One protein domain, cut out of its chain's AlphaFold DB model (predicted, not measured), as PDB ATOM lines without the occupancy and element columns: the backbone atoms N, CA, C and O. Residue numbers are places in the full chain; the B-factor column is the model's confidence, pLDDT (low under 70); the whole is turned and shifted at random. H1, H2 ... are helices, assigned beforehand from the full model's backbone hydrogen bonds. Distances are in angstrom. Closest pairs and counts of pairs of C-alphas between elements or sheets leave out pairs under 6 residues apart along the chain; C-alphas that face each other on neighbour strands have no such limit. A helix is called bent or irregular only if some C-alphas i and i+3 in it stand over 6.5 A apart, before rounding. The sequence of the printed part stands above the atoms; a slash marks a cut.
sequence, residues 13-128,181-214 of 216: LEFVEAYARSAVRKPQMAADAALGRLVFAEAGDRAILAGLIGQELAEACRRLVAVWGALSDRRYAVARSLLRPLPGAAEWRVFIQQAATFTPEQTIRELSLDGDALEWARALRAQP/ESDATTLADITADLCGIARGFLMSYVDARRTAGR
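Overview. This is residues 13 to 128 and 181 to 214 of the 216 residues of an uncharacterized protein of Dehalococcoidia bacterium (UniProt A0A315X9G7). Two long helices, H3 and H8, run side by side the same way, and H2 packs along both to make a three-helix bundle, with H1 packing on a later part of H8. Short H4 and H5 pack on the later part of H3, and H7, with H6 on it, packs on H8. The 150 printed residues have eight named helices, H1 to H8 in chain order, and no named strand: all helix, compact, radius of gyration of the C-alphas 16.1 A, spans 54 by 32 by 26 A.

Arrangement. H1, residues 13 to 21, touches residues 198 to 209 of H8, residues 181 to 212; the closest C-alphas, of Ala 20 and Arg 199, are 5.2 A apart. H2, residues 26 to 38, and H3, residues 43 to 72, form a helical hairpin at a shallow tilt of 17 degrees, closest at the C-alphas of Pro 27 and Glu 56, 4.7 A. H3 touches H8 at a shallow tilt of 26 degrees, closest at the C-alphas of Leu 57 and Thr 191, 4.8 A. H4, residues 78 to 82, touches residues 66 to 71 of H3, closest at the C-alphas of Ala 70 and Ser 81, 5.2 A. Residues 91 to 95 of H5, residues 89 to 101, touch residues 61 to 68 of H3, closest at the C-alphas of Val 65 and Trp 92, 6.4 A. H6, residues 104 to 110, touches H7, residues 115 to 125, closest at the C-alphas of Pro 104 and Ala 121, 4.7 A. H7 touches residues 193 to 204 of H8, closest at the C-alphas of Trp 120 and Ile 197, 5.1 A. Every O i to N i+4 pair is within hydrogen-bond range except in H3, 25 of 26, and H7, 5 of 7.

Along the chain. H1 begins at C-alpha 13 (-3.073, 141.293, 29.410). H3 is 43.9 A long and H8 46.3 A, ending at C-alpha 212 (-14.927, 137.449, 29.855). H7 is irregular: C-alphas 116 and 119 are 7.0 A apart.

Size, cuts and confidence. The C-alphas of Ala 43 and Arg 214, the two farthest apart, are 55.9 A apart. Residues 129 to 180 are not printed, and C-alphas 128 and 181 are 19.8 A apart across the cut. Of the links printed whole, none is long. Residues 213 to 214 are under 70 in pLDDT.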
ATOM      1  N   LEU A  13      -2.826 142.177  30.557       95.56
ATOM      2  CA  LEU A  13      -3.073 141.293  29.410       95.56
ATOM      3  C   LEU A  13      -2.195 141.643  28.204       95.56
ATOM      4  O   LEU A  13      -1.791 140.747  27.471       95.56
ATOM      5  N   GLU A  14      -1.890 142.927  28.017       95.94
ATOM      6  CA  GLU A  14      -0.961 143.387  26.983       95.94
ATOM      7  C   GLU A  14       0.457 142.878  27.260       95.94
ATOM      8  O   GLU A  14       1.101 142.342  26.362       95.94
ATOM      9  N   PHE A  15       0.909 142.947  28.515       97.38
ATOM     10  CA  PHE A  15       2.193 142.386  28.918       97.38
ATOM     11  C   PHE A  15       2.245 140.870  28.704       97.38
ATOM     12  O   PHE A  15       3.235 140.372  28.175       97.38
ATOM     13  N   VAL A  16       1.202 140.122  29.083       97.62
ATOM     14  CA  VAL A  16       1.178 138.657  28.900       97.62
ATOM     15  C   VAL A  16       1.211 138.284  27.415       97.62
ATOM     16  O   VAL A  16       1.964 137.392  27.024       97.62
ATOM     17  N   GLU A  17       0.459 138.992  26.571       97.88
ATOM     18  CA  GLU A  17       0.503 138.794  25.118       97.88
ATOM     19  C   GLU A  17       1.884 139.145  24.541       97.88
ATOM     20  O   GLU A  17       2.431 138.384  23.739       97.88
ATOM     21  N   ALA A  18       2.487 140.257  24.972       97.75
ATOM     22  CA  ALA A  18       3.833 140.642  24.563       97.75
ATOM     23  C   ALA A  18       4.872 139.601  25.002       97.75
ATOM     24  O   ALA A  18       5.725 139.213  24.201       97.75
ATOM     25  N   TYR A  19       4.775 139.092  26.232       98.12
ATOM     26  CA  TYR A  19       5.635 138.039  26.767       98.12
ATOM     27  C   TYR A  19       5.530 136.756  25.930       98.12
ATOM     28  O   TYR A  19       6.553 136.206  25.521       98.12
ATOM     29  N   ALA A  20       4.314 136.317  25.593       97.88
ATOM     30  CA  ALA A  20       4.100 135.158  24.726       97.88
ATOM     31  C   ALA A  20       4.704 135.365  23.324       97.88
ATOM     32  O   ALA A  20       5.352 134.476  22.774       97.88
ATOM     33  N   ARG A  21       4.526 136.555  22.737       97.00
ATOM     34  CA  ARG A  21       4.992 136.860  21.373       97.00
ATOM     35  C   ARG A  21       6.492 137.107  21.256       97.00
ATOM     36  O   ARG A  21       7.023 136.962  20.156       97.00
ATOM     37  N   SER A  22       7.151 137.489  22.347       96.06
ATOM     38  CA  SER A  22       8.574 137.838  22.365       96.06
ATOM     39  C   SER A  22       9.371 136.886  23.248       96.06
ATOM     40  O   SER A  22      10.080 136.034  22.730       96.06
ATOM     41  N   ALA A  23       9.220 136.975  24.564       97.31
ATOM     42  CA  ALA A  23      10.037 136.264  25.537       97.31
ATOM     43  C   ALA A  23       9.944 134.733  25.418       97.31
ATOM     44  O   ALA A  23      10.961 134.058  25.535       97.31
ATOM     45  N   VAL A  24       8.751 134.190  25.145       97.88
ATOM     46  CA  VAL A  24       8.562 132.743  24.914       97.88
ATOM     47  C   VAL A  24       8.939 132.336  23.489       97.88
ATOM     48  O   VAL A  24       9.355 131.212  23.264       97.88
ATOM     49  N   ARG A  25       8.820 133.239  22.510       96.94
ATOM     50  CA  ARG A  25       9.160 132.952  21.107       96.94
ATOM     51  C   ARG A  25      10.662 133.042  20.819       96.94
ATOM     52  O   ARG A  25      11.140 132.417  19.878       96.94
ATOM     53  N   LYS A  26      11.393 133.846  21.592       98.06
ATOM     54  CA  LYS A  26      12.817 134.134  21.389       98.06
ATOM     55  C   LYS A  26      13.664 132.858  21.271       98.06
ATOM     56  O   LYS A  26      14.411 132.804  20.298       98.06
ATOM     57  N   PRO A  27      13.530 131.845  22.153       98.12
ATOM     58  CA  PRO A  27      14.384 130.666  22.069       98.12
ATOM     59  C   PRO A  27      14.198 129.885  20.771       98.12
ATOM     60  O   PRO A  27      15.177 129.585  20.098       98.12
ATOM     61  N   GLN A  28      12.949 129.687  20.338       98.12
ATOM     62  CA  GLN A  28      12.649 129.104  19.029       98.12
ATOM     63  C   GLN A  28      13.313 129.895  17.891       98.12
ATOM     64  O   GLN A  28      14.018 129.324  17.073       98.12
ATOM     65  N   MET A  29      13.136 131.221  17.844       98.00
ATOM     66  CA  MET A  29      13.711 132.025  16.757       98.00
ATOM     67  C   MET A  29      15.243 132.005  16.737       98.00
ATOM     68  O   MET A  29      15.840 132.059  15.663       98.00
ATOM     69  N   ALA A  30      15.876 131.968  17.909       97.62
ATOM     70  CA  ALA A  30      17.323 131.873  18.029       97.62
ATOM     71  C   ALA A  30      17.831 130.486  17.601       97.62
ATOM     72  O   ALA A  30      18.787 130.414  16.827       97.62
ATOM     73  N   ALA A  31      17.152 129.411  18.019       97.12
ATOM     74  CA  ALA A  31      17.446 128.043  17.601       97.12
ATOM     75  C   ALA A  31      17.288 127.862  16.081       97.12
ATOM     76  O   ALA A  31      18.222 127.401  15.430       97.12
ATOM     77  N   ASP A  32      16.180 128.327  15.494       96.56
ATOM     78  CA  ASP A  32      15.928 128.270  14.046       96.56
ATOM     79  C   ASP A  32      17.009 129.026  13.254       96.56
ATOM     80  O   ASP A  32      17.504 128.559  12.224       96.56
ATOM     81  N   ALA A  33      17.413 130.204  13.739       96.06
ATOM     82  CA  ALA A  33      18.464 130.998  13.108       96.06
ATOM     83  C   ALA A  33      19.844 130.329  13.210       96.06
ATOM     84  O   ALA A  33      20.633 130.411  12.263       96.06
ATOM     85  N   ALA A  34      20.148 129.679  14.338       95.31
ATOM     86  CA  ALA A  34      21.378 128.915  14.518       95.31
ATOM     87  C   ALA A  34      21.394 127.672  13.615       95.31
ATOM     88  O   ALA A  34      22.380 127.454  12.908       95.31
ATOM     89  N   LEU A  35      20.285 126.931  13.554       93.81
ATOM     90  CA  LEU A  35      20.120 125.757  12.698       93.81
ATOM     91  C   LEU A  35      20.277 126.119  11.215       93.81
ATOM     92  O   LEU A  35      21.041 125.480  10.494       93.81
ATOM     93  N   GLY A  36      19.649 127.212  10.768       91.94
ATOM     94  CA  GLY A  36      19.776 127.691   9.389       91.94
ATOM     95  C   GLY A  36      21.209 128.075   8.991       91.94
ATOM     96  O   GLY A  36      21.565 127.997   7.815       91.94
ATOM     97  N   ARG A  37      22.054 128.468   9.954       92.81
ATOM     98  CA  ARG A  37      23.483 128.747   9.722       92.81
ATOM     99  C   ARG A  37      24.350 127.494   9.794       92.81
ATOM    100  O   ARG A  37      25.369 127.442   9.108       92.81
ATOM    101  N   LEU A  38      23.951 126.503  10.589       87.62
ATOM    102  CA  LEU A  38      24.715 125.282  10.845       87.62
ATOM    103  C   LEU A  38      25.040 124.532   9.547       87.62
ATOM    104  O   LEU A  38      26.178 124.103   9.357       87.62
ATOM    105  N   VAL A  39      24.087 124.488   8.612       78.25
ATOM    106  CA  VAL A  39      24.221 123.838   7.294       78.25
ATOM    107  C   VAL A  39      25.425 124.363   6.494       78.25
ATOM    108  O   VAL A  39      26.091 123.602   5.790       78.25
ATOM    109  N   PHE A  40      25.752 125.651   6.629       85.00
ATOM    110  CA  PHE A  40      26.824 126.310   5.870       85.00
ATOM    111  C   PHE A  40      28.104 126.541   6.683       85.00
ATOM    112  O   PHE A  40      29.086 127.046   6.144       85.00
ATOM    113  N   ALA A  41      28.092 126.203   7.972       84.44
ATOM    114  CA  ALA A  41      29.188 126.487   8.883       84.44
ATOM    115  C   ALA A  41      30.343 125.485   8.733       84.44
ATOM    116  O   ALA A  41      30.134 124.308   8.414       84.44
ATOM    117  N   GLU A  42      31.565 125.943   9.012       84.31
ATOM    118  CA  GLU A  42      32.721 125.062   9.173       84.31
ATOM    119  C   GLU A  42      32.586 124.211  10.442       84.31
ATOM    120  O   GLU A  42      31.823 124.518  11.355       84.31
ATOM    121  N   ALA A  43      33.352 123.124  10.512       75.81
ATOM    122  CA  ALA A  43      33.186 122.090  11.524       75.81
ATOM    123  C   ALA A  43      33.227 122.642  12.974       75.81
ATOM    124  O   ALA A  43      32.367 122.302  13.784       75.81
ATOM    125  N   GLY A  44      34.172 123.534  13.298       77.12
ATOM    126  CA  GLY A  44      34.254 124.149  14.632       77.12
ATOM    127  C   GLY A  44      33.054 125.041  14.969       77.12
ATOM    128  O   GLY A  44      32.520 124.976  16.075       77.12
ATOM    129  N   ASP A  45      32.575 125.811  13.992       86.81
ATOM    130  CA  ASP A  45      31.414 126.688  14.156       86.81
ATOM    131  C   ASP A  45      30.112 125.887  14.304       86.81
ATOM    132  O   ASP A  45      29.218 126.308  15.034       86.81
ATOM    133  N   ARG A  46      30.007 124.704  13.680       87.06
ATOM    134  CA  ARG A  46      28.843 123.811  13.835       87.06
ATOM    135  C   ARG A  46      28.621 123.397  15.283       87.06
ATOM    136  O   ARG A  46      27.495 123.483  15.758       87.06
ATOM    137  N   ALA A  47      29.679 123.012  15.995       87.44
ATOM    138  CA  ALA A  47      29.563 122.632  17.401       87.44
ATOM    139  C   ALA A  47      29.164 123.821  18.288       87.44
ATOM    140  O   ALA A  47      28.362 123.665  19.208       87.44
ATOM    141  N   ILE A  48      29.656 125.028  17.980       90.69
ATOM    142  CA  ILE A  48      29.227 126.253  18.670       90.69
ATOM    143  C   ILE A  48      27.740 126.510  18.415       90.69
ATOM    144  O   ILE A  48      26.997 126.762  19.360       90.69
ATOM    145  N   LEU A  49      27.283 126.406  17.164       93.06
ATOM    146  CA  LEU A  49      25.879 126.596  16.796       93.06
ATOM    147  C   LEU A  49      24.965 125.546  17.445       93.06
ATOM    148  O   LEU A  49      23.937 125.919  18.002       93.06
ATOM    149  N   ALA A  50      25.355 124.268  17.455       92.19
ATOM    150  CA  ALA A  50      24.644 123.216  18.186       92.19
ATOM    151  C   ALA A  50      24.588 123.520  19.693       92.19
ATOM    152  O   ALA A  50      23.543 123.386  20.328       92.19
ATOM    153  N   GLY A  51      25.693 124.019  20.254       92.44
ATOM    154  CA  GLY A  51      25.770 124.504  21.629       92.44
ATOM    155  C   GLY A  51      24.782 125.626  21.946       92.44
ATOM    156  O   GLY A  51      24.108 125.578  22.974       92.44
ATOM    157  N   LEU A  52      24.658 126.609  21.049       93.94
ATOM    158  CA  LEU A  52      23.677 127.691  21.165       93.94
ATOM    159  C   LEU A  52      22.241 127.154  21.114       93.94
ATOM    160  O   LEU A  52      21.414 127.570  21.918       93.94
ATOM    161  N   ILE A  53      21.947 126.194  20.232       96.19
ATOM    162  CA  ILE A  53      20.623 125.553  20.179       96.19
ATOM    163  C   ILE A  53      20.314 124.856  21.515       96.19
ATOM    164  O   ILE A  53      19.228 125.038  22.061       96.19
ATOM    165  N   GLY A  54      21.280 124.139  22.102       95.19
ATOM    166  CA  GLY A  54      21.130 123.529  23.429       95.19
ATOM    167  C   GLY A  54      20.875 124.545  24.555       95.19
ATOM    168  O   GLY A  54      20.101 124.274  25.475       95.19
ATOM    169  N   GLN A  55      21.470 125.741  24.479       95.19
ATOM    170  CA  GLN A  55      21.190 126.835  25.420       95.19
ATOM    171  C   GLN A  55      19.761 127.371  25.277       95.19
ATOM    172  O   GLN A  55      19.080 127.584  26.282       95.19
ATOM    173  N   GLU A  56      19.294 127.567  24.046       97.12
ATOM    174  CA  GLU A  56      17.929 128.033  23.791       97.12
ATOM    175  C   GLU A  56      16.888 126.977  24.189       97.12
ATOM    176  O   GLU A  56      15.850 127.334  24.751       97.12
ATOM    177  N   LEU A  57      17.188 125.682  24.031       97.56
ATOM    178  CA  LEU A  57      16.360 124.603  24.576       97.56
ATOM    179  C   LEU A  57      16.220 124.721  26.100       97.56
ATOM    180  O   LEU A  57      15.111 124.677  26.634       97.56
ATOM    181  N   ALA A  58      17.328 124.941  26.812       96.69
ATOM    182  CA  ALA A  58      17.297 125.118  28.261       96.69
ATOM    183  C   ALA A  58      16.467 126.351  28.676       96.69
ATOM    184  O   ALA A  58      15.705 126.289  29.646       96.69
ATOM    185  N   GLU A  59      16.555 127.467  27.941       97.19
ATOM    186  CA  GLU A  59      15.688 128.625  28.185       97.19
ATOM    187  C   GLU A  59      14.213 128.310  27.897       97.19
ATOM    188  O   GLU A  59      13.355 128.689  28.700       97.19
ATOM    189  N   ALA A  60      13.900 127.598  26.810       98.50
ATOM    190  CA  ALA A  60      12.537 127.190  26.471       98.50
ATOM    191  C   ALA A  60      11.906 126.329  27.577       98.50
ATOM    192  O   ALA A  60      10.787 126.621  28.009       98.50
ATOM    193  N   CYS A  61      12.647 125.355  28.117       98.44
ATOM    194  CA  CYS A  61      12.228 124.557  29.272       98.44
ATOM    195  C   CYS A  61      11.859 125.446  30.467       98.44
ATOM    196  O   CYS A  61      10.757 125.361  31.015       98.44
ATOM    197  N   ARG A  62      12.755 126.361  30.851       98.19
ATOM    198  CA  ARG A  62      12.536 127.249  32.003       98.19
ATOM    199  C   ARG A  62      11.369 128.213  31.781       98.19
ATOM    200  O   ARG A  62      10.597 128.477  32.704       98.19
ATOM    201  N   ARG A  63      11.199 128.726  30.559       98.50
ATOM    202  CA  ARG A  63      10.059 129.574  30.168       98.50
ATOM    203  C   ARG A  63       8.741 128.814  30.260       98.50
ATOM    204  O   ARG A  63       7.775 129.381  30.768       98.50
ATOM    205  N   LEU A  64       8.696 127.557  29.818       98.75
ATOM    206  CA  LEU A  64       7.507 126.712  29.922       98.75
ATOM    207  C   LEU A  64       7.109 126.484  31.385       98.75
ATOM    208  O   LEU A  64       5.941 126.668  31.724       98.75
ATOM    209  N   VAL A  65       8.065 126.199  32.276       98.62
ATOM    210  CA  VAL A  65       7.782 126.075  33.721       98.62
ATOM    211  C   VAL A  65       7.303 127.399  34.312       98.62
ATOM    212  O   VAL A  65       6.383 127.409  35.131       98.62
ATOM    213  N   ALA A  66       7.874 128.532  33.889       98.56
ATOM    214  CA  ALA A  66       7.420 129.847  34.342       98.56
ATOM    215  C   ALA A  66       5.956 130.101  33.948       98.56
ATOM    216  O   ALA A  66       5.176 130.604  34.757       98.56
ATOM    217  N   VAL A  67       5.577 129.723  32.722       98.62
ATOM    218  CA  VAL A  67       4.191 129.790  32.240       98.62
ATOM    219  C   VAL A  67       3.290 128.860  33.043       98.62
ATOM    220  O   VAL A  67       2.263 129.316  33.540       98.62
ATOM    221  N   TRP A  68       3.688 127.599  33.219       98.44
ATOM    222  CA  TRP A  68       2.945 126.626  34.018       98.44
ATOM    223  C   TRP A  68       2.667 127.166  35.422       98.44
ATOM    224  O   TRP A  68       1.510 127.298  35.803       98.44
ATOM    225  N   GLY A  69       3.709 127.581  36.149       97.88
ATOM    226  CA  GLY A  69       3.582 128.104  37.509       97.88
ATOM    227  C   GLY A  69       2.756 129.390  37.601       97.88
ATOM    228  O   GLY A  69       2.006 129.572  38.555       97.88
ATOM    229  N   ALA A  70       2.847 130.282  36.610       98.00
ATOM    230  CA  ALA A  70       2.044 131.507  36.580       98.00
ATOM    231  C   ALA A  70       0.549 131.250  36.306       98.00
ATOM    232  O   ALA A  70      -0.299 132.072  36.672       98.00
ATOM    233  N   LEU A  71       0.221 130.149  35.626       97.75
ATOM    234  CA  LEU A  71      -1.153 129.774  35.305       97.75
ATOM    235  C   LEU A  71      -1.778 128.872  36.378       97.75
ATOM    236  O   LEU A  71      -2.936 129.106  36.724       97.75
ATOM    237  N   SER A  72      -1.025 127.919  36.938       96.56
ATOM    238  CA  SER A  72      -1.500 127.020  38.000       96.56
ATOM    239  C   SER A  72      -1.651 127.714  39.355       96.56
ATOM    240  O   SER A  72      -2.591 127.434  40.096       96.56
ATOM    241  N   ASP A  73      -0.788 128.685  39.678       93.75
ATOM    242  CA  ASP A  73      -0.865 129.448  40.926       93.75
ATOM    243  C   ASP A  73      -1.315 130.898  40.697       93.75
ATOM    244  O   ASP A  73      -0.529 131.812  40.429       93.75
ATOM    245  N   ARG A  74      -2.617 131.126  40.887       88.25
ATOM    246  CA  ARG A  74      -3.277 132.432  40.727       88.25
ATOM    247  C   ARG A  74      -3.223 133.333  41.964       88.25
ATOM    248  O   ARG A  74      -3.937 134.335  42.007       88.25
ATOM    249  N   ARG A  75      -2.389 133.029  42.971       92.12
ATOM    250  CA  ARG A  75      -2.197 133.920  44.141       92.12
ATOM    251  C   ARG A  75      -1.710 135.316  43.744       92.12
ATOM    252  O   ARG A  75      -1.943 136.281  44.471       92.12
ATOM    253  N   TYR A  76      -1.035 135.425  42.602       92.06
ATOM    254  CA  TYR A  76      -0.592 136.682  42.011       92.06
ATOM    255  C   TYR A  76      -1.074 136.790  40.559       92.06
ATOM    256  O   TYR A  76      -1.319 135.785  39.898       92.06
ATOM    257  N   ALA A  77      -1.174 138.027  40.062       93.56
ATOM    258  CA  ALA A  77      -1.385 138.323  38.645       93.56
ATOM    259  C   ALA A  77      -0.366 137.582  37.761       93.56
ATOM    260  O   ALA A  77       0.813 137.495  38.119       93.56
ATOM    261  N   VAL A  78      -0.790 137.110  36.586       96.44
ATOM    262  CA  VAL A  78       0.054 136.285  35.695       96.44
ATOM    263  C   VAL A  78       1.299 137.039  35.290       96.44
ATOM    264  O   VAL A  78       2.409 136.534  35.420       96.44
ATOM    265  N   ALA A  79       1.115 138.287  34.864       96.38
ATOM    266  CA  ALA A  79       2.213 139.154  34.475       96.38
ATOM    267  C   ALA A  79       3.226 139.346  35.615       96.38
ATOM    268  O   ALA A  79       4.432 139.341  35.380       96.38
ATOM    269  N   ARG A  80       2.757 139.446  36.868       95.62
ATOM    270  CA  ARG A  80       3.642 139.557  38.037       95.62
ATOM    271  C   ARG A  80       4.431 138.271  38.279       95.62
ATOM    272  O   ARG A  80       5.598 138.353  38.650       95.62
ATOM    273  N   SER A  81       3.816 137.107  38.091       97.06
ATOM    274  CA  SER A  81       4.503 135.817  38.215       97.06
ATOM    275  C   SER A  81       5.546 135.625  37.109       97.06
ATOM    276  O   SER A  81       6.666 135.226  37.412       97.06
ATOM    277  N   LEU A  82       5.234 136.003  35.865       97.31
ATOM    278  CA  LEU A  82       6.150 135.918  34.715       97.31
ATOM    279  C   LEU A  82       7.355 136.874  34.793       97.31
ATOM    280  O   LEU A  82       8.332 136.684  34.074       97.31
ATOM    281  N   LEU A  83       7.300 137.898  35.651       96.12
ATOM    282  CA  LEU A  83       8.423 138.805  35.922       96.12
ATOM    283  C   LEU A  83       9.435 138.257  36.938       96.12
ATOM    284  O   LEU A  83      10.467 138.887  37.170       96.12
ATOM    285  N   ARG A  84       9.146 137.126  37.589       95.31
ATOM    286  CA  ARG A  84      10.085 136.494  38.522       95.31
ATOM    287  C   ARG A  84      11.274 135.883  37.768       95.31
ATOM    288  O   ARG A  84      11.162 135.627  36.567       95.31
ATOM    289  N   PRO A  85      12.402 135.626  38.457       95.25
ATOM    290  CA  PRO A  85      13.479 134.821  37.893       95.25
ATOM    291  C   PRO A  85      12.943 133.513  37.310       95.25
ATOM    292  O   PRO A  85      12.003 132.925  37.851       95.25
ATOM    293  N   LEU A  86      13.536 133.074  36.199       96.38
ATOM    294  CA  LEU A  86      13.123 131.839  35.550       96.38
ATOM    295  C   LEU A  86      13.326 130.640  36.496       96.38
ATOM    296  O   LEU A  86      14.397 130.556  37.109       96.38
ATOM    297  N   PRO A  87      12.359 129.706  36.578       96.38
ATOM    298  CA  PRO A  87      12.461 128.512  37.417       96.38
ATOM    299  C   PRO A  87      13.717 127.686  37.127       96.38
ATOM    300  O   PRO A  87      14.245 127.729  36.010       96.38
ATOM    301  N   GLY A  88      14.198 126.970  38.140       94.88
ATOM    302  CA  GLY A  88      15.397 126.144  38.077       94.88
ATOM    303  C   GLY A  88      15.091 124.662  37.872       94.88
ATOM    304  O   GLY A  88      13.985 124.260  37.494       94.88
ATOM    305  N   ALA A  89      16.090 123.826  38.143       94.62
ATOM    306  CA  ALA A  89      15.989 122.379  38.000       94.62
ATOM    307  C   ALA A  89      15.011 121.749  39.001       94.62
ATOM    308  O   ALA A  89      14.393 120.727  38.702       94.62
ATOM    309  N   ALA A  90      14.852 122.338  40.190       95.38
ATOM    310  CA  ALA A  90      13.910 121.841  41.190       95.38
ATOM    311  C   ALA A  90      12.462 121.957  40.692       95.38
ATOM    312  O   ALA A  90      11.723 120.970  40.699       95.38
ATOM    313  N   GLU A  91      12.072 123.134  40.200       97.62
ATOM    314  CA  GLU A  91      10.745 123.360  39.635       97.62
ATOM    315  C   GLU A  91      10.534 122.576  38.336       97.62
ATOM    316  O   GLU A  91       9.439 122.056  38.124       97.62
ATOM    317  N   TRP A  92      11.572 122.426  37.503       97.75
ATOM    318  CA  TRP A  92      11.526 121.570  36.312       97.75
ATOM    319  C   TRP A  92      11.143 120.130  36.654       97.75
ATOM    320  O   TRP A  92      10.215 119.593  36.056       97.75
ATOM    321  N   ARG A  93      11.781 119.519  37.663       97.75
ATOM    322  CA  ARG A  93      11.475 118.136  38.079       97.75
ATOM    323  C   ARG A  93      10.030 117.968  38.546       97.75
ATOM    324  O   ARG A  93       9.386 116.971  38.225       97.75
ATOM    325  N   VAL A  94       9.510 118.941  39.293       97.75
ATOM    326  CA  VAL A  94       8.101 118.928  39.718       97.75
ATOM    327  C   VAL A  94       7.181 119.040  38.503       97.75
ATOM    328  O   VAL A  94       6.227 118.273  38.381       97.75
ATOM    329  N   PHE A  95       7.490 119.958  37.588       98.25
ATOM    330  CA  PHE A  95       6.727 120.166  36.364       98.25
ATOM    331  C   PHE A  95       6.677 118.912  35.482       98.25
ATOM    332  O   PHE A  95       5.585 118.492  35.112       98.25
ATOM    333  N   ILE A  96       7.811 118.272  35.179       97.44
ATOM    334  CA  ILE A  96       7.820 117.084  34.308       97.44
ATOM    335  C   ILE A  96       7.069 115.910  34.943       97.44
ATOM    336  O   ILE A  96       6.373 115.184  34.240       97.44
ATOM    337  N   GLN A  97       7.110 115.766  36.274       96.25
ATOM    338  CA  GLN A  97       6.312 114.763  36.980       96.25
ATOM    339  C   GLN A  97       4.811 115.037  36.818       96.25
ATOM    340  O   GLN A  97       4.024 114.107  36.621       96.25
ATOM    341  N   GLN A  98       4.395 116.305  36.879       96.00
ATOM    342  CA  GLN A  98       3.005 116.705  36.643       96.00
ATOM    343  C   GLN A  98       2.602 116.484  35.180       96.00
ATOM    344  O   GLN A  98       1.597 115.823  34.924       96.00
ATOM    345  N   ALA A  99       3.412 116.935  34.220       95.31
ATOM    346  CA  ALA A  99       3.188 116.719  32.789       95.31
ATOM    347  C   ALA A  99       3.105 115.221  32.433       95.31
ATOM    348  O   ALA A  99       2.318 114.823  31.572       95.31
ATOM    349  N   ALA A 100       3.864 114.377  33.141       94.25
ATOM    350  CA  ALA A 100       3.863 112.931  32.965       94.25
ATOM    351  C   ALA A 100       2.682 112.207  33.641       94.25
ATOM    352  O   ALA A 100       2.412 111.047  33.320       94.25
ATOM    353  N   THR A 101       1.987 112.840  34.586       95.31
ATOM    354  CA  THR A 101       0.902 112.200  35.354       95.31
ATOM    355  C   THR A 101      -0.476 112.717  34.986       95.31
ATOM    356  O   THR A 101      -1.436 111.947  35.017       95.31
ATOM    357  N   PHE A 102      -0.592 113.989  34.620       97.12
ATOM    358  CA  PHE A 102      -1.877 114.595  34.309       97.12
ATOM    359  C   PHE A 102      -2.370 114.153  32.929       97.12
ATOM    360  O   PHE A 102      -1.621 114.111  31.949       97.12
ATOM    361  N   THR A 103      -3.664 113.839  32.826       97.75
ATOM    362  CA  THR A 103      -4.329 113.792  31.519       97.75
ATOM    363  C   THR A 103      -4.406 115.204  30.933       97.75
ATOM    364  O   THR A 103      -4.402 116.177  31.694       97.75
ATOM    365  N   PRO A 104      -4.547 115.368  29.606       98.06
ATOM    366  CA  PRO A 104      -4.719 116.690  29.005       98.06
ATOM    367  C   PRO A 104      -5.848 117.517  29.648       98.06
ATOM    368  O   PRO A 104      -5.704 118.716  29.875       98.06
ATOM    369  N   GLU A 105      -6.949 116.871  30.034       97.81
ATOM    370  CA  GLU A 105      -8.084 117.503  30.712       97.81
ATOM    371  C   GLU A 105      -7.770 117.888  32.165       97.81
ATOM    372  O   GLU A 105      -8.362 118.823  32.701       97.81
ATOM    373  N   GLN A 106      -6.900 117.144  32.853       97.81
ATOM    374  CA  GLN A 106      -6.405 117.532  34.180       97.81
ATOM    375  C   GLN A 106      -5.462 118.730  34.069       97.81
ATOM    376  O   GLN A 106      -5.601 119.665  34.849       97.81
ATOM    377  N   THR A 107      -4.596 118.755  33.056       97.81
ATOM    378  CA  THR A 107      -3.700 119.882  32.774       97.81
ATOM    379  C   THR A 107      -4.466 121.184  32.558       97.81
ATOM    380  O   THR A 107      -4.190 122.164  33.241       97.81
ATOM    381  N   ILE A 108      -5.471 121.226  31.674       96.88
ATOM    382  CA  ILE A 108      -6.226 122.479  31.458       96.88
ATOM    383  C   ILE A 108      -6.964 122.939  32.724       96.88
ATOM    384  O   ILE A 108      -7.054 124.138  32.979       96.88
ATOM    385  N   ARG A 109      -7.438 121.995  33.554       96.12
ATOM    386  CA  ARG A 109      -8.082 122.302  34.838       96.12
ATOM    387  C   ARG A 109      -7.092 122.890  35.835       96.12
ATOM    388  O   ARG A 109      -7.407 123.907  36.443       96.12
ATOM    389  N   GLU A 110      -5.910 122.292  35.958       96.75
ATOM    390  CA  GLU A 110      -4.823 122.804  36.799       96.75
ATOM    391  C   GLU A 110      -4.457 124.238  36.404       96.75
ATOM    392  O   GLU A 110      -4.369 125.125  37.246       96.75
ATOM    393  N   LEU A 111      -4.319 124.495  35.101       96.69
ATOM    394  CA  LEU A 111      -3.948 125.810  34.575       96.69
ATOM    395  C   LEU A 111      -5.108 126.820  34.562       96.69
ATOM    396  O   LEU A 111      -4.916 127.976  34.169       96.69
ATOM    397  N   SER A 112      -6.310 126.411  34.988       93.50
ATOM    398  CA  SER A 112      -7.534 127.217  34.919       93.50
ATOM    399  C   SER A 112      -7.777 127.787  33.511       93.50
ATOM    400  O   SER A 112      -8.010 128.991  33.355       93.50
ATOM    401  N   LEU A 113      -7.657 126.929  32.491       94.69
ATOM    402  CA  LEU A 113      -7.860 127.238  31.074       94.69
ATOM    403  C   LEU A 113      -9.103 126.527  30.518       94.69
ATOM    404  O   LEU A 113      -9.523 125.487  31.027       94.69
ATOM    405  N   ASP A 114      -9.651 127.082  29.439       90.38
ATOM    406  CA  ASP A 114     -10.800 126.525  28.721       90.38
ATOM    407  C   ASP A 114     -10.384 125.465  27.678       90.38
ATOM    408  O   ASP A 114      -9.203 125.165  27.487       90.38
ATOM    409  N   GLY A 115     -11.373 124.885  26.985       85.94
ATOM    410  CA  GLY A 115     -11.183 123.787  26.026       85.94
ATOM    411  C   GLY A 115     -10.230 124.088  24.864       85.94
ATOM    412  O   GLY A 115      -9.593 123.163  24.361       85.94
ATOM    413  N   ASP A 116     -10.055 125.359  24.493       90.12
ATOM    414  CA  ASP A 116      -9.118 125.788  23.443       90.12
ATOM    415  C   ASP A 116      -7.654 125.466  23.798       90.12
ATOM    416  O   ASP A 116      -6.806 125.348  22.919       90.12
ATOM    417  N   ALA A 117      -7.342 125.266  25.085       95.62
ATOM    418  CA  ALA A 117      -6.005 124.884  25.536       95.62
ATOM    419  C   ALA A 117      -5.709 123.374  25.414       95.62
ATOM    420  O   ALA A 117      -4.582 122.937  25.670       95.62
ATOM    421  N   LEU A 118      -6.707 122.556  25.060       97.31
ATOM    422  CA  LEU A 118      -6.603 121.097  25.111       97.31
ATOM    423  C   LEU A 118      -5.585 120.539  24.109       97.31
ATOM    424  O   LEU A 118      -4.926 119.541  24.403       97.31
ATOM    425  N   GLU A 119      -5.426 121.173  22.945       97.44
ATOM    426  CA  GLU A 119      -4.415 120.768  21.960       97.44
ATOM    427  C   GLU A 119      -2.990 120.905  22.513       97.44
ATOM    428  O   GLU A 119      -2.187 119.985  22.376       97.44
ATOM    429  N   TRP A 120      -2.708 121.984  23.247       98.12
ATOM    430  CA  TRP A 120      -1.402 122.238  23.856       98.12
ATOM    431  C   TRP A 120      -1.134 121.297  25.027       98.12
ATOM    432  O   TRP A 120      -0.013 120.828  25.208       98.12
ATOM    433  N   ALA A 121      -2.172 120.949  25.790       98.06
ATOM    434  CA  ALA A 121      -2.072 119.938  26.838       98.06
ATOM    435  C   ALA A 121      -1.787 118.536  26.268       98.06
ATOM    436  O   ALA A 121      -1.013 117.779  26.856       98.06
ATOM    437  N   ARG A 122      -2.366 118.192  25.108       98.19
ATOM    438  CA  ARG A 122      -2.048 116.951  24.380       98.19
ATOM    439  C   ARG A 122      -0.625 116.967  23.836       98.19
ATOM    440  O   ARG A 122       0.076 115.978  24.006       98.19
ATOM    441  N   ALA A 123      -0.202 118.083  23.240       97.75
ATOM    442  CA  ALA A 123       1.159 118.256  22.745       97.75
ATOM    443  C   ALA A 123       2.184 118.104  23.876       97.75
ATOM    444  O   ALA A 123       3.130 117.341  23.727       97.75
ATOM    445  N   LEU A 124       1.946 118.727  25.038       97.75
ATOM    446  CA  LEU A 124       2.791 118.561  26.223       97.75
ATOM    447  C   LEU A 124       2.859 117.103  26.682       97.75
ATOM    448  O   LEU A 124       3.939 116.595  26.963       97.75
ATOM    449  N   ARG A 125       1.714 116.415  26.743       96.38
ATOM    450  CA  ARG A 125       1.659 115.012  27.170       96.38
ATOM    451  C   ARG A 125       2.380 114.065  26.205       96.38
ATOM    452  O   ARG A 125       2.795 112.989  26.628       96.38
ATOM    453  N   ALA A 126       2.482 114.449  24.936       95.81
ATOM    454  CA  ALA A 126       3.141 113.687  23.886       95.81
ATOM    455  C   ALA A 126       4.657 113.928  23.807       95.81
ATOM    456  O   ALA A 126       5.316 113.232  23.040       95.81
ATOM    457  N   GLN A 127       5.209 114.882  24.570       94.38
ATOM    458  CA  GLN A 127       6.649 115.136  24.578       94.38
ATOM    459  C   GLN A 127       7.401 113.939  25.185       94.38
ATOM    460  O   GLN A 127       7.106 113.561  26.325       94.38
ATOM    461  N   PRO A 128       8.349 113.334  24.449       87.00
ATOM    462  CA  PRO A 128       9.179 112.258  24.972       87.00
ATOM    463  C   PRO A 128      10.277 112.806  25.896       87.00
ATOM    464  O   PRO A 128      10.713 113.945  25.743       87.00
ATOM    465  N   GLU A 181      24.522 117.500  13.153       88.06
ATOM    466  CA  GLU A 181      23.407 118.205  12.500       88.06
ATOM    467  C   GLU A 181      22.044 117.583  12.840       88.06
ATOM    468  O   GLU A 181      21.077 118.305  13.080       88.06
ATOM    469  N   SER A 182      21.976 116.249  12.910       90.88
ATOM    470  CA  SER A 182      20.759 115.541  13.319       90.88
ATOM    471  C   SER A 182      20.379 115.885  14.758       90.88
ATOM    472  O   SER A 182      19.222 116.194  15.017       90.88
ATOM    473  N   ASP A 183      21.355 115.902  15.671       91.81
ATOM    474  CA  ASP A 183      21.124 116.253  17.075       91.81
ATOM    475  C   ASP A 183      20.680 117.711  17.201       91.81
ATOM    476  O   ASP A 183      19.692 118.008  17.864       91.81
ATOM    477  N   ALA A 184      21.354 118.628  16.502       92.19
ATOM    478  CA  ALA A 184      20.998 120.042  16.475       92.19
ATOM    479  C   ALA A 184      19.578 120.280  15.936       92.19
ATOM    480  O   ALA A 184      18.862 121.131  16.462       92.19
ATOM    481  N   THR A 185      19.160 119.513  14.925       94.75
ATOM    482  CA  THR A 185      17.786 119.548  14.402       94.75
ATOM    483  C   THR A 185      16.799 119.083  15.468       94.75
ATOM    484  O   THR A 185      15.852 119.800  15.772       94.75
ATOM    485  N   THR A 186      17.063 117.946  16.120       95.00
ATOM    486  CA  THR A 186      16.218 117.437  17.209       95.00
ATOM    487  C   THR A 186      16.105 118.435  18.365       95.00
ATOM    488  O   THR A 186      15.005 118.690  18.850       95.00
ATOM    489  N   LEU A 187      17.210 119.057  18.784       95.31
ATOM    490  CA  LEU A 187      17.192 120.073  19.840       95.31
ATOM    491  C   LEU A 187      16.359 121.302  19.434       95.31
ATOM    492  O   LEU A 187      15.623 121.845  20.261       95.31
ATOM    493  N   ALA A 188      16.452 121.741  18.175       96.62
ATOM    494  CA  ALA A 188      15.667 122.859  17.657       96.62
ATOM    495  C   ALA A 188      14.167 122.527  17.581       96.62
ATOM    496  O   ALA A 188      13.350 123.346  18.005       96.62
ATOM    497  N   ASP A 189      13.812 121.320  17.139       97.06
ATOM    498  CA  ASP A 189      12.424 120.850  17.079       97.06
ATOM    499  C   ASP A 189      11.791 120.806  18.478       97.06
ATOM    500  O   ASP A 189      10.728 121.389  18.696       97.06
ATOM    501  N   ILE A 190      12.487 120.228  19.466       97.19
ATOM    502  CA  ILE A 190      12.021 120.225  20.864       97.19
ATOM    503  C   ILE A 190      11.882 121.667  21.375       97.19
ATOM    504  O   ILE A 190      10.889 122.021  22.013       97.19
ATOM    505  N   THR A 191      12.842 122.545  21.066       98.25
ATOM    506  CA  THR A 191      12.768 123.967  21.448       98.25
ATOM    507  C   THR A 191      11.510 124.626  20.882       98.25
ATOM    508  O   THR A 191      10.809 125.345  21.606       98.25
ATOM    509  N   ALA A 192      11.204 124.384  19.605       98.12
ATOM    510  CA  ALA A 192      10.024 124.911  18.935       98.12
ATOM    511  C   ALA A 192       8.726 124.387  19.565       98.12
ATOM    512  O   ALA A 192       7.826 125.188  19.837       98.12
ATOM    513  N   ASP A 193       8.658 123.092  19.874       98.25
ATOM    514  CA  ASP A 193       7.513 122.462  20.531       98.25
ATOM    515  C   ASP A 193       7.241 123.066  21.911       98.25
ATOM    516  O   ASP A 193       6.127 123.525  22.188       98.25
ATOM    517  N   LEU A 194       8.261 123.150  22.774       98.56
ATOM    518  CA  LEU A 194       8.112 123.704  24.124       98.56
ATOM    519  C   LEU A 194       7.712 125.188  24.091       98.56
ATOM    520  O   LEU A 194       6.847 125.621  24.863       98.56
ATOM    521  N   CYS A 195       8.282 125.967  23.164       98.62
ATOM    522  CA  CYS A 195       7.880 127.356  22.934       98.62
ATOM    523  C   CYS A 195       6.430 127.450  22.432       98.62
ATOM    524  O   CYS A 195       5.677 128.323  22.877       98.62
ATOM    525  N   GLY A 196       6.029 126.562  21.520       98.44
ATOM    526  CA  GLY A 196       4.676 126.464  20.978       98.44
ATOM    527  C   GLY A 196       3.644 126.177  22.064       98.44
ATOM    528  O   GLY A 196       2.682 126.931  22.203       98.44
ATOM    529  N   ILE A 197       3.899 125.169  22.898       98.62
ATOM    530  CA  ILE A 197       3.054 124.784  24.037       98.62
ATOM    531  C   ILE A 197       2.900 125.950  25.021       98.62
ATOM    532  O   ILE A 197       1.780 126.340  25.362       98.62
ATOM    533  N   ALA A 198       4.013 126.550  25.455       98.62
ATOM    534  CA  ALA A 198       3.995 127.661  26.406       98.62
ATOM    535  C   ALA A 198       3.209 128.867  25.862       98.62
ATOM    536  O   ALA A 198       2.425 129.494  26.582       98.62
ATOM    537  N   ARG A 199       3.383 129.184  24.574       98.31
ATOM    538  CA  ARG A 199       2.612 130.232  23.898       98.31
ATOM    539  C   ARG A 199       1.139 129.885  23.806       98.31
ATOM    540  O   ARG A 199       0.322 130.758  24.081       98.31
ATOM    541  N   GLY A 200       0.813 128.651  23.437       98.00
ATOM    542  CA  GLY A 200      -0.553 128.152  23.358       98.00
ATOM    543  C   GLY A 200      -1.309 128.391  24.657       98.00
ATOM    544  O   GLY A 200      -2.320 129.089  24.659       98.00
ATOM    545  N   PHE A 201      -0.747 127.954  25.788       98.50
ATOM    546  CA  PHE A 201      -1.351 128.180  27.103       98.50
ATOM    547  C   PHE A 201      -1.546 129.662  27.448       98.50
ATOM    548  O   PHE A 201      -2.614 130.049  27.929       98.50
ATOM    549  N   LEU A 202      -0.546 130.516  27.196       98.00
ATOM    550  CA  LEU A 202      -0.678 131.953  27.463       98.00
ATOM    551  C   LEU A 202      -1.719 132.623  26.565       98.00
ATOM    552  O   LEU A 202      -2.459 133.485  27.040       98.00
ATOM    553  N   MET A 203      -1.791 132.249  25.289       97.69
ATOM    554  CA  MET A 203      -2.761 132.830  24.363       97.69
ATOM    555  C   MET A 203      -4.183 132.378  24.696       97.69
ATOM    556  O   MET A 203      -5.057 133.237  24.782       97.69
ATOM    557  N   SER A 204      -4.399 131.100  25.036       97.00
ATOM    558  CA  SER A 204      -5.693 130.628  25.551       97.00
ATOM    559  C   SER A 204      -6.124 131.410  26.798       97.00
ATOM    560  O   SER A 204      -7.283 131.804  26.919       97.00
ATOM    561  N   TYR A 205      -5.190 131.710  27.708       96.50
ATOM    562  CA  TYR A 205      -5.469 132.568  28.862       96.50
ATOM    563  C   TYR A 205      -5.869 133.997  28.460       96.50
ATOM    564  O   TYR A 205      -6.849 134.537  28.979       96.50
ATOM    565  N   VAL A 206      -5.110 134.631  27.560       95.94
ATOM    566  CA  VAL A 206      -5.381 136.002  27.100       95.94
ATOM    567  C   VAL A 206      -6.752 136.090  26.432       95.94
ATOM    568  O   VAL A 206      -7.518 137.011  26.733       95.94
ATOM    569  N   ASP A 207      -7.084 135.127  25.577       94.12
ATOM    570  CA  ASP A 207      -8.343 135.101  24.840       94.12
ATOM    571  C   ASP A 207      -9.536 134.904  25.783       94.12
ATOM    572  O   ASP A 207     -10.477 135.703  25.739       94.12
ATOM    573  N   ALA A 208      -9.450 133.966  26.733       92.44
ATOM    574  CA  ALA A 208     -10.474 133.760  27.761       92.44
ATOM    575  C   ALA A 208     -10.719 135.019  28.618       92.44
ATOM    576  O   ALA A 208     -11.852 135.372  28.960       92.44
ATOM    577  N   ARG A 209      -9.661 135.766  28.960       92.06
ATOM    578  CA  ARG A 209      -9.794 137.011  29.740       92.06
ATOM    579  C   ARG A 209     -10.392 138.156  28.929       92.06
ATOM    580  O   ARG A 209     -11.131 138.969  29.488       92.06
ATOM    581  N   ARG A 210     -10.103 138.227  27.628       89.75
ATOM    582  CA  ARG A 210     -10.675 139.231  26.719       89.75
ATOM    583  C   ARG A 210     -12.159 138.993  26.460       89.75
ATOM    584  O   ARG A 210     -12.918 139.961  26.417       89.75
ATOM    585  N   THR A 211     -12.582 137.742  26.316       82.81
ATOM    586  CA  THR A 211     -13.996 137.386  26.117       82.81
ATOM    587  C   THR A 211     -14.810 137.558  27.397       82.81
ATOM    588  O   THR A 211     -15.900 138.119  27.341       82.81
ATOM    589  N   ALA A 212     -14.260 137.222  28.569       78.06
ATOM    590  CA  ALA A 212     -14.927 137.449  29.855       78.06
ATOM    591  C   ALA A 212     -15.238 138.936  30.140       78.06
ATOM    592  O   ALA A 212     -16.219 139.245  30.817       78.06
ATOM    593  N   GLY A 213     -14.418 139.859  29.619       60.09
ATOM    594  CA  GLY A 213     -14.642 141.309  29.703       60.09
ATOM    595  C   GLY A 213     -15.650 141.860  28.685       60.09
ATOM    596  O   GLY A 213     -16.088 142.999  28.819       60.09
ATOM    597  N   ARG A 214     -16.036 141.060  27.683       55.84
ATOM    598  CA  ARG A 214     -17.046 141.378  26.668       55.84
ATOM    599  C   ARG A 214     -18.316 140.575  26.953       55.84
ATOM    600  O   ARG A 214     -18.656 139.660  26.210       55.84
TER     601      ARG A 214